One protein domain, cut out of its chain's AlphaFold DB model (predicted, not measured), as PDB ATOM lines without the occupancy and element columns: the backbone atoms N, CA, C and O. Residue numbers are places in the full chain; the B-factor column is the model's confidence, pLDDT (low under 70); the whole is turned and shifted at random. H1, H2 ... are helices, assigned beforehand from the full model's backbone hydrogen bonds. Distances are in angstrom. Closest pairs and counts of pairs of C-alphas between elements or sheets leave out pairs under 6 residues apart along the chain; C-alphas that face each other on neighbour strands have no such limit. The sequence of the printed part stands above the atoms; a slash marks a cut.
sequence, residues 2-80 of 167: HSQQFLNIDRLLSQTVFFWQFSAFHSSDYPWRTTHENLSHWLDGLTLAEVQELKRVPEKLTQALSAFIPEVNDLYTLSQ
ATOM      1  N   HIS A   2     119.175 161.059  87.181       67.69
ATOM      2  CA  HIS A   2     118.606 159.926  86.417       67.69
ATOM      3  C   HIS A   2     118.964 158.519  86.932       67.69
ATOM      4  O   HIS A   2     118.139 157.619  86.834       67.69
ATOM      5  N   SER A   3     120.143 158.324  87.539       84.31
ATOM      6  CA  SER A   3     120.525 157.024  88.124       84.31
ATOM      7  C   SER A   3     119.585 156.593  89.263       84.31
ATOM      8  O   SER A   3     119.141 155.453  89.298       84.31
ATOM      9  N   GLN A   4     119.180 157.518  90.145       91.75
ATOM     10  CA  GLN A   4     118.264 157.185  91.243       91.75
ATOM     11  C   GLN A   4     116.843 156.906  90.740       91.75
ATOM     12  O   GLN A   4     116.192 155.986  91.223       91.75
ATOM     13  N   GLN A   5     116.368 157.679  89.757       93.88
ATOM     14  CA  GLN A   5     115.073 157.439  89.120       93.88
ATOM     15  C   GLN A   5     115.035 156.058  88.453       93.88
ATOM     16  O   GLN A   5     114.086 155.313  88.670       93.88
ATOM     17  N   PHE A   6     116.094 155.691  87.723       93.56
ATOM     18  CA  PHE A   6     116.242 154.363  87.131       93.56
ATOM     19  C   PHE A   6     116.191 153.254  88.191       93.56
ATOM     20  O   PHE A   6     115.374 152.348  88.069       93.56
ATOM     21  N   LEU A   7     116.988 153.360  89.260       96.06
ATOM     22  CA  LEU A   7     116.999 152.372  90.349       96.06
ATOM     23  C   LEU A   7     115.639 152.258  91.054       96.06
ATOM     24  O   LEU A   7     115.237 151.170  91.456       96.06
ATOM     25  N   ASN A   8     114.909 153.367  91.197       96.06
ATOM     26  CA  ASN A   8     113.573 153.350  91.787       96.06
ATOM     27  C   ASN A   8     112.562 152.634  90.882       96.06
ATOM     28  O   ASN A   8     111.784 151.826  91.385       96.06
ATOM     29  N   ILE A   9     112.586 152.905  89.573       95.94
ATOM     30  CA  ILE A   9     111.733 152.212  88.596       95.94
ATOM     31  C   ILE A   9     112.060 150.716  88.587       95.94
ATOM     32  O   ILE A   9     111.149 149.901  88.695       95.94
ATOM     33  N   ASP A  10     113.343 150.355  88.522       96.31
ATOM     34  CA  ASP A  10     113.811 148.964  88.535       96.31
ATOM     35  C   ASP A  10     113.334 148.205  89.782       96.31
ATOM     36  O   ASP A  10     112.740 147.127  89.680       96.31
ATOM     37  N   ARG A  11     113.488 148.816  90.963       97.19
ATOM     38  CA  ARG A  11     112.996 148.259  92.226       97.19
ATOM     39  C   ARG A  11     111.484 148.029  92.194       97.19
ATOM     40  O   ARG A  11     111.038 146.951  92.575       97.19
ATOM     41  N   LEU A  12     110.698 149.020  91.771       97.12
ATOM     42  CA  LEU A  12     109.232 148.928  91.751       97.12
ATOM     43  C   LEU A  12     108.736 147.896  90.723       97.12
ATOM     44  O   LEU A  12     107.829 147.117  91.021       97.12
ATOM     45  N   LEU A  13     109.353 147.832  89.538       96.44
ATOM     46  CA  LEU A  13     109.051 146.807  88.534       96.44
ATOM     47  C   LEU A  13     109.385 145.405  89.049       96.44
ATOM     48  O   LEU A  13     108.591 144.484  88.864       96.44
ATOM     49  N   SER A  14     110.517 145.252  89.738       96.94
ATOM     50  CA  SER A  14     110.931 143.982  90.342       96.94
ATOM     51  C   SER A  14     109.991 143.540  91.464       96.94
ATOM     52  O   SER A  14     109.645 142.367  91.553       96.94
ATOM     53  N   GLN A  15     109.526 144.470  92.303       96.75
ATOM     54  CA  GLN A  15     108.555 144.181  93.367       96.75
ATOM     55  C   GLN A  15     107.193 143.746  92.818       96.75
ATOM     56  O   GLN A  15     106.526 142.905  93.413       96.75
ATOM     57  N   THR A  16     106.799 144.286  91.666       96.06
ATOM     58  CA  THR A  16     105.504 144.011  91.026       96.06
ATOM     59  C   THR A  16     105.582 142.950  89.926       96.06
ATOM     60  O   THR A  16     104.592 142.711  89.237       96.06
ATOM     61  N   VAL A  17     106.732 142.276  89.770       95.94
ATOM     62  CA  VAL A  17     107.019 141.317  88.684       95.94
ATOM     63  C   VAL A  17     105.962 140.221  88.546       95.94
ATOM     64  O   VAL A  17     105.607 139.827  87.436       95.94
ATOM     65  N   PHE A  18     105.389 139.804  89.675       94.56
ATOM     66  CA  PHE A  18     104.317 138.818  89.758       94.56
ATOM     67  C   PHE A  18     103.085 139.172  88.904       94.56
ATOM     68  O   PHE A  18     102.419 138.275  88.390       94.56
ATOM     69  N   PHE A  19     102.804 140.464  88.700       94.12
ATOM     70  CA  PHE A  19     101.621 140.938  87.979       94.12
ATOM     71  C   PHE A  19     101.811 141.100  86.467       94.12
ATOM     72  O   PHE A  19     100.834 141.349  85.764       94.12
ATOM     73  N   TRP A  20     103.032 140.996  85.939       92.44
ATOM     74  CA  TRP A  20     103.286 141.273  84.515       92.44
ATOM     75  C   TRP A  20     104.262 140.309  83.840       92.44
ATOM     76  O   TRP A  20     104.208 140.155  82.619       92.44
ATOM     77  N   GLN A  21     105.126 139.620  84.589       93.19
ATOM     78  CA  GLN A  21     106.084 138.668  84.027       93.19
ATOM     79  C   GLN A  21     105.516 137.244  84.000       93.19
ATOM     80  O   GLN A  21     106.022 136.326  84.640       93.19
ATOM     81  N   PHE A  22     104.457 137.047  83.224       90.62
ATOM     82  CA  PHE A  22     103.904 135.726  82.936       90.62
ATOM     83  C   PHE A  22     103.512 135.631  81.463       90.62
ATOM     84  O   PHE A  22     103.333 136.637  80.772       90.62
ATOM     85  N   SER A  23     103.394 134.409  80.948       88.12
ATOM     86  CA  SER A  23     103.008 134.214  79.556       88.12
ATOM     87  C   SER A  23     101.493 134.131  79.430       88.12
ATOM     88  O   SER A  23     100.904 133.078  79.664       88.12
ATOM     89  N   ALA A  24     100.873 135.223  78.986       84.44
ATOM     90  CA  ALA A  24      99.426 135.299  78.778       84.44
ATOM     91  C   ALA A  24      98.859 134.195  77.858       84.44
ATOM     92  O   ALA A  24      97.683 133.880  77.952       84.44
ATOM     93  N   PHE A  25      99.681 133.593  76.986       87.25
ATOM     94  CA  PHE A  25      99.265 132.505  76.089       87.25
ATOM     95  C   PHE A  25      99.513 131.093  76.640       87.25
ATOM     96  O   PHE A  25      99.004 130.133  76.068       87.25
ATOM     97  N   HIS A  26     100.289 130.948  77.719       88.69
ATOM     98  CA  HIS A  26     100.482 129.659  78.400       88.69
ATOM     99  C   HIS A  26      99.666 129.560  79.695       88.69
ATOM    100  O   HIS A  26      99.433 128.461  80.196       88.69
ATOM    101  N   SER A  27      99.230 130.692  80.246       85.94
ATOM    102  CA  SER A  27      98.369 130.747  81.421       85.94
ATOM    103  C   SER A  27      96.901 130.631  81.005       85.94
ATOM    104  O   SER A  27      96.423 131.412  80.191       85.94
ATOM    105  N   SER A  28      96.181 129.666  81.583       87.69
ATOM    106  CA  SER A  28      94.731 129.516  81.353       87.69
ATOM    107  C   SER A  28      93.896 130.566  82.100       87.69
ATOM    108  O   SER A  28      92.701 130.677  81.858       87.69
ATOM    109  N   ASP A  29      94.517 131.298  83.031       92.19
ATOM    110  CA  ASP A  29      93.880 132.283  83.901       92.19
ATOM    111  C   ASP A  29      94.928 133.245  84.506       92.19
ATOM    112  O   ASP A  29      96.132 133.051  84.303       92.19
ATOM    113  N   TYR A  30      94.504 134.255  85.274       92.94
ATOM    114  CA  TYR A  30      95.410 135.153  85.994       92.94
ATOM    115  C   TYR A  30      96.241 134.384  87.035       92.94
ATOM    116  O   TYR A  30      95.666 133.735  87.916       92.94
ATOM    117  N   PRO A  31      97.582 134.513  87.035       93.19
ATOM    118  CA  PRO A  31      98.430 133.882  88.053       93.19
ATOM    119  C   PRO A  31      98.085 134.285  89.494       93.19
ATOM    120  O   PRO A  31      98.372 133.546  90.432       93.19
ATOM    121  N   TRP A  32      97.466 135.453  89.675       93.94
ATOM    122  CA  TRP A  32      97.075 136.004  90.970       93.94
ATOM    123  C   TRP A  32      95.613 135.763  91.347       93.94
ATOM    124  O   TRP A  32      95.170 136.340  92.339       93.94
ATOM    125  N   ARG A  33      94.845 134.947  90.608       95.00
ATOM    126  CA  ARG A  33      93.393 134.831  90.840       95.00
ATOM    127  C   ARG A  33      93.020 134.555  92.297       95.00
ATOM    128  O   ARG A  33      92.118 135.196  92.819       95.00
ATOM    129  N   THR A  34      93.734 133.641  92.948       94.38
ATOM    130  CA  THR A  34      93.470 133.224  94.335       94.38
ATOM    131  C   THR A  34      94.166 134.088  95.384       94.38
ATOM    132  O   THR A  34      93.786 134.063  96.548       94.38
ATOM    133  N   THR A  35      95.204 134.839  95.009       95.44
ATOM    134  CA  THR A  35      95.953 135.696  95.943       95.44
ATOM    135  C   THR A  35      95.458 137.141  95.927       95.44
ATOM    136  O   THR A  35      95.630 137.853  96.910       95.44
ATOM    137  N   HIS A  36      94.828 137.567  94.829       96.44
ATOM    138  CA  HIS A  36      94.310 138.913  94.595       96.44
ATOM    139  C   HIS A  36      92.925 138.828  93.933       96.44
ATOM    140  O   HIS A  36      92.718 139.234  92.783       96.44
ATOM    141  N   GLU A  37      91.959 138.279  94.672       96.75
ATOM    142  CA  GLU A  37      90.589 138.045  94.191       96.75
ATOM    143  C   GLU A  37      89.902 139.346  93.758       96.75
ATOM    144  O   GLU A  37      89.326 139.406  92.675       96.75
ATOM    145  N   ASN A  38      90.052 140.425  94.536       97.31
ATOM    146  CA  ASN A  38      89.451 141.725  94.219       97.31
ATOM    147  C   ASN A  38      89.964 142.309  92.892       97.31
ATOM    148  O   ASN A  38      89.173 142.840  92.114       97.31
ATOM    149  N   LEU A  39      91.267 142.180  92.611       97.31
ATOM    150  CA  LEU A  39      91.850 142.602  91.333       97.31
ATOM    151  C   LEU A  39      91.274 141.771  90.184       97.31
ATOM    152  O   LEU A  39      90.909 142.310  89.145       97.31
ATOM    153  N   SER A  40      91.162 140.461  90.385       97.00
ATOM    154  CA  SER A  40      90.640 139.534  89.378       97.00
ATOM    155  C   SER A  40      89.168 139.802  89.071       97.00
ATOM    156  O   SER A  40      88.795 139.895  87.909       97.00
ATOM    157  N   HIS A  41      88.352 140.017  90.105       97.50
ATOM    158  CA  HIS A  41      86.941 140.378  89.968       97.50
ATOM    159  C   HIS A  41      86.762 141.709  89.239       97.50
ATOM    160  O   HIS A  41      85.884 141.830  88.388       97.50
ATOM    161  N   TRP A  42      87.595 142.704  89.554       97.69
ATOM    162  CA  TRP A  42      87.567 143.978  88.846       97.69
ATOM    163  C   TRP A  42      87.932 143.807  87.367       97.69
ATOM    164  O   TRP A  42      87.196 144.296  86.515       97.69
ATOM    165  N   LEU A  43      89.006 143.067  87.055       96.12
ATOM    166  CA  LEU A  43      89.427 142.789  85.676       96.12
ATOM    167  C   LEU A  43      88.349 142.048  84.875       96.12
ATOM    168  O   LEU A  43      88.066 142.434  83.743       96.12
ATOM    169  N   ASP A  44      87.729 141.028  85.467       96.94
ATOM    170  CA  ASP A  44      86.662 140.244  84.830       96.94
ATOM    171  C   ASP A  44      85.376 141.063  84.619       96.94
ATOM    172  O   ASP A  44      84.582 140.760  83.730       96.94
ATOM    173  N   GLY A  45      85.175 142.111  85.424       97.31
ATOM    174  CA  GLY A  45      84.050 143.035  85.307       97.31
ATOM    175  C   GLY A  45      84.213 144.112  84.231       97.31
ATOM    176  O   GLY A  45      83.236 144.795  83.927       97.31
ATOM    177  N   LEU A  46      85.409 144.284  83.651       97.75
ATOM    178  CA  LEU A  46      85.654 145.319  82.644       97.75
ATOM    179  C   LEU A  46      84.997 144.970  81.307       97.75
ATOM    180  O   LEU A  46      85.245 143.928  80.698       97.75
ATOM    181  N   THR A  47      84.229 145.912  80.774       98.06
ATOM    182  CA  THR A  47      83.734 145.843  79.401       98.06
ATOM    183  C   THR A  47      84.852 146.128  78.397       98.06
ATOM    184  O   THR A  47      85.852 146.787  78.687       98.06
ATOM    185  N   LEU A  48      84.660 145.702  77.144       97.19
ATOM    186  CA  LEU A  48      85.616 145.990  76.070       97.19
ATOM    187  C   LEU A  48      85.860 147.500  75.883       97.19
ATOM    188  O   LEU A  48      86.988 147.905  75.601       97.19
ATOM    189  N   ALA A  49      84.819 148.323  76.042       97.50
ATOM    190  CA  ALA A  49      84.920 149.775  75.922       97.50
ATOM    191  C   ALA A  49      85.790 150.376  77.038       97.50
ATOM    192  O   ALA A  49      86.669 151.191  76.758       97.50
ATOM    193  N   GLU A  50      85.618 149.918  78.279       97.19
ATOM    194  CA  GLU A  50      86.443 150.349  79.414       97.19
ATOM    195  C   GLU A  50      87.897 149.902  79.247       97.19
ATOM    196  O   GLU A  50      88.813 150.698  79.449       97.19
ATOM    197  N   VAL A  51      88.138 148.670  78.782       96.50
ATOM    198  CA  VAL A  51      89.499 148.200  78.464       96.50
ATOM    199  C   VAL A  51      90.157 149.096  77.411       96.50
ATOM    200  O   VAL A  51      91.335 149.439  77.534       96.50
ATOM    201  N   GLN A  52      89.425 149.481  76.363       96.69
ATOM    202  CA  GLN A  52      89.941 150.386  75.333       96.69
ATOM    203  C   GLN A  52      90.243 151.780  75.889       96.69
ATOM    204  O   GLN A  52      91.274 152.363  75.543       96.69
ATOM    205  N   GLU A  53      89.385 152.306  76.761       96.56
ATOM    206  CA  GLU A  53      89.605 153.596  77.404       96.56
ATOM    207  C   GLU A  53      90.839 153.576  78.311       96.56
ATOM    208  O   GLU A  53      91.722 154.425  78.160       96.56
ATOM    209  N   LEU A  54      90.943 152.582  79.194       96.19
ATOM    210  CA  LEU A  54      92.058 152.443  80.132       96.19
ATOM    211  C   LEU A  54      93.396 152.252  79.403       96.19
ATOM    212  O   LEU A  54      94.404 152.821  79.809       96.19
ATOM    213  N   LYS A  55      93.411 151.544  78.264       93.88
ATOM    214  CA  LYS A  55      94.607 151.432  77.406       93.88
ATOM    215  C   LYS A  55      95.055 152.764  76.804       93.88
ATOM    216  O   LYS A  55      96.230 152.919  76.482       93.88
ATOM    217  N   ARG A  56      94.128 153.702  76.592       95.19
ATOM    218  CA  ARG A  56      94.406 154.999  75.961       95.19
ATOM    219  C   ARG A  56      94.789 156.073  76.973       95.19
ATOM    220  O   ARG A  56      95.476 157.020  76.598       95.19
ATOM    221  N   VAL A  57      94.330 155.953  78.219       95.19
ATOM    222  CA  VAL A  57      94.499 156.972  79.261       95.19
ATOM    223  C   VAL A  57      95.265 156.375  80.448       95.19
ATOM    224  O   VAL A  57      94.638 155.923  81.408       95.19
ATOM    225  N   PRO A  58      96.616 156.374  80.403       91.75
ATOM    226  CA  PRO A  58      97.451 155.781  81.447       91.75
ATOM    227  C   PRO A  58      97.136 156.288  82.856       91.75
ATOM    228  O   PRO A  58      97.110 155.493  83.781       91.75
ATOM    229  N   GLU A  59      96.805 157.571  83.012       95.25
ATOM    230  CA  GLU A  59      96.418 158.156  84.302       95.25
ATOM    231  C   GLU A  59      95.186 157.474  84.923       95.25
ATOM    232  O   GLU A  59      95.202 157.117  86.099       95.25
ATOM    233  N   LYS A  60      94.136 157.222  84.125       96.25
ATOM    234  CA  LYS A  60      92.928 156.520  84.592       96.25
ATOM    235  C   LYS A  60      93.235 155.076  84.966       96.25
ATOM    236  O   LYS A  60      92.729 154.580  85.971       96.25
ATOM    237  N   LEU A  61      94.067 154.408  84.164       95.88
ATOM    238  CA  LEU A  61      94.514 153.050  84.457       95.88
ATOM    239  C   LEU A  61      95.312 153.000  85.763       95.88
ATOM    240  O   LEU A  61      95.039 152.145  86.599       95.88
ATOM    241  N   THR A  62      96.242 153.932  85.961       96.69
ATOM    242  CA  THR A  62      97.021 154.077  87.194       96.69
ATOM    243  C   THR A  62      96.116 154.299  88.395       96.69
ATOM    244  O   THR A  62      96.240 153.578  89.384       96.69
ATOM    245  N   GLN A  63      95.162 155.228  88.298       96.31
ATOM    246  CA  GLN A  63      94.224 155.507  89.382       96.31
ATOM    247  C   GLN A  63      93.434 154.252  89.772       96.31
ATOM    248  O   GLN A  63      93.370 153.917  90.954       96.31
ATOM    249  N   ALA A  64      92.884 153.531  88.792       96.31
ATOM    250  CA  ALA A  64      92.112 152.318  89.040       96.31
ATOM    251  C   ALA A  64      92.971 151.176  89.615       96.31
ATOM    252  O   ALA A  64      92.581 150.546  90.597       96.31
ATOM    253  N   LEU A  65      94.156 150.932  89.044       96.38
ATOM    254  CA  LEU A  65      95.047 149.858  89.489       96.38
ATOM    255  C   LEU A  65      95.688 150.127  90.849       96.38
ATOM    256  O   LEU A  65      95.994 149.170  91.556       96.38
ATOM    257  N   SER A  66      95.865 151.389  91.242       96.69
ATOM    258  CA  SER A  66      96.516 151.739  92.509       96.69
ATOM    259  C   SER A  66      95.791 151.216  93.752       96.69
ATOM    260  O   SER A  66      96.420 151.016  94.788       96.69
ATOM    261  N   ALA A  67      94.489 150.928  93.641       96.38
ATOM    262  CA  ALA A  67      93.713 150.284  94.697       96.38
ATOM    263  C   ALA A  67      94.145 148.828  94.959       96.38
ATOM    264  O   ALA A  67      93.910 148.302  96.046       96.38
ATOM    265  N   PHE A  68      94.770 148.180  93.972       96.75
ATOM    266  CA  PHE A  68      95.204 146.783  94.032       96.75
ATOM    267  C   PHE A  68      96.729 146.638  94.060       96.75
ATOM    268  O   PHE A  68      97.241 145.718  94.690       96.75
ATOM    269  N   ILE A  69      97.442 147.533  93.372       96.62
ATOM    270  CA  ILE A  69      98.903 147.549  93.243       96.62
ATOM    271  C   ILE A  69      99.380 148.988  93.514       96.62
ATOM    272  O   ILE A  69      99.523 149.778  92.573       96.62
ATOM    273  N   PRO A  70      99.581 149.373  94.788       96.25
ATOM    274  CA  PRO A  70      99.895 150.753  95.169       96.25
ATOM    275  C   PRO A  70     101.132 151.335  94.470       96.25
ATOM    276  O   PRO A  70     101.156 152.522  94.136       96.25
ATOM    277  N   GLU A  71     102.129 150.496  94.173       97.12
ATOM    278  CA  GLU A  71     103.376 150.850  93.483       97.12
ATOM    279  C   GLU A  71     103.150 151.459  92.090       97.12
ATOM    280  O   GLU A  71     104.018 152.170  91.576       97.12
ATOM    281  N   VAL A  72     101.989 151.217  91.468       96.38
ATOM    282  CA  VAL A  72     101.652 151.746  90.137       96.38
ATOM    283  C   VAL A  72     101.591 153.279  90.129       96.38
ATOM    284  O   VAL A  72     101.929 153.883  89.110       96.38
ATOM    285  N   ASN A  73     101.235 153.927  91.244       96.44
ATOM    286  CA  ASN A  73     101.248 155.395  91.346       96.44
ATOM    287  C   ASN A  73     102.669 155.967  91.227       96.44
ATOM    288  O   ASN A  73     102.912 156.907  90.461       96.44
ATOM    289  N   ASP A  74     103.615 155.367  91.950       96.31
ATOM    290  CA  ASP A  74     105.019 155.772  91.907       96.31
ATOM    291  C   ASP A  74     105.635 155.438  90.548       96.31
ATOM    292  O   ASP A  74     106.328 156.275  89.970       96.31
ATOM    293  N   LEU A  75     105.338 154.257  89.989       95.88
ATOM    294  CA  LEU A  75     105.768 153.880  88.639       95.88
ATOM    295  C   LEU A  75     105.268 154.877  87.592       95.88
ATOM    296  O   LEU A  75     106.055 155.327  86.761       95.88
ATOM    297  N   TYR A  76     103.992 155.262  87.647       95.56
ATOM    298  CA  TYR A  76     103.425 156.243  86.727       95.56
ATOM    299  C   TYR A  76     104.146 157.584  86.827       95.56
ATOM    300  O   TYR A  76     104.605 158.102  85.808       95.56
ATOM    301  N   THR A  77     104.312 158.097  88.047       95.06
ATOM    302  CA  THR A  77     104.984 159.376  88.312       95.06
ATOM    303  C   THR A  77     106.435 159.351  87.836       95.06
ATOM    304  O   THR A  77     106.868 160.240  87.107       95.06
ATOM    305  N   LEU A  78     107.184 158.301  88.179       95.06
ATOM    306  CA  LEU A  78     108.582 158.140  87.778       95.06
ATOM    307  C   LEU A  78     108.739 157.900  86.270       95.06
ATOM    308  O   LEU A  78     109.802 158.199  85.728       95.06
ATOM    309  N   SER A  79     107.709 157.386  85.592       92.94
ATOM    310  CA  SER A  79     107.699 157.186  84.137       92.94
ATOM    311  C   SER A  79     107.361 158.444  83.331       92.94
ATOM    312  O   SER A  79     107.518 158.425  82.108       92.94
ATOM    313  N   GLN A  80     106.939 159.539  83.980       92.12
ATOM    314  CA  GLN A  80     106.753 160.838  83.326       92.12
ATOM    315  C   GLN A  80     108.121 161.456  83.013       92.12
ATOM    316  O   GLN A  80     108.634 162.315  83.728       92.12
TER     317      GLN A  80
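This is residues 2 to 80 of the 167 residues of an uncharacterized protein of Aliivibrio fischeri (UniProt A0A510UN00). Three helices stand side by side in a row, H1, H5, H4; H3 makes a corner with H4, and H2 and the long unnamed stretch 16 to 36 complete an open ring back to H1. The printed part has 79 residues, five named helices, H1 to H5 in order, and is all helix. It is only just compact, close to loose: radius of gyration of the C-alphas 13.6 A, spans 38 by 25 by 22 A.

Find C-alpha 2 at (118.606, 159.926, 86.417); H1 runs 19.9 A to residue 15. Then come H2, residues 37 to 44, H3, 48 to 56, H4, 58 to 65, and H5, 71 to 79, ending at (107.699, 157.186, 84.137).

H1 and H5 touch, closest at C-alphas Ile 9 and Leu 75, 6.2 A. H4 and H5 form a hairpin, closest at C-alphas Thr 62 and Val 72, 6.0 A. H3 and H4 only just touch, only at the corner, with 3 pairs of C-alphas within 8 A. H2 is near H4. In H1 to H5 every O i to N i+4 pair is within hydrogen-bond range.

The printed part has no cut; H1 to H2 is a long link. Residue 2 alone is under 70.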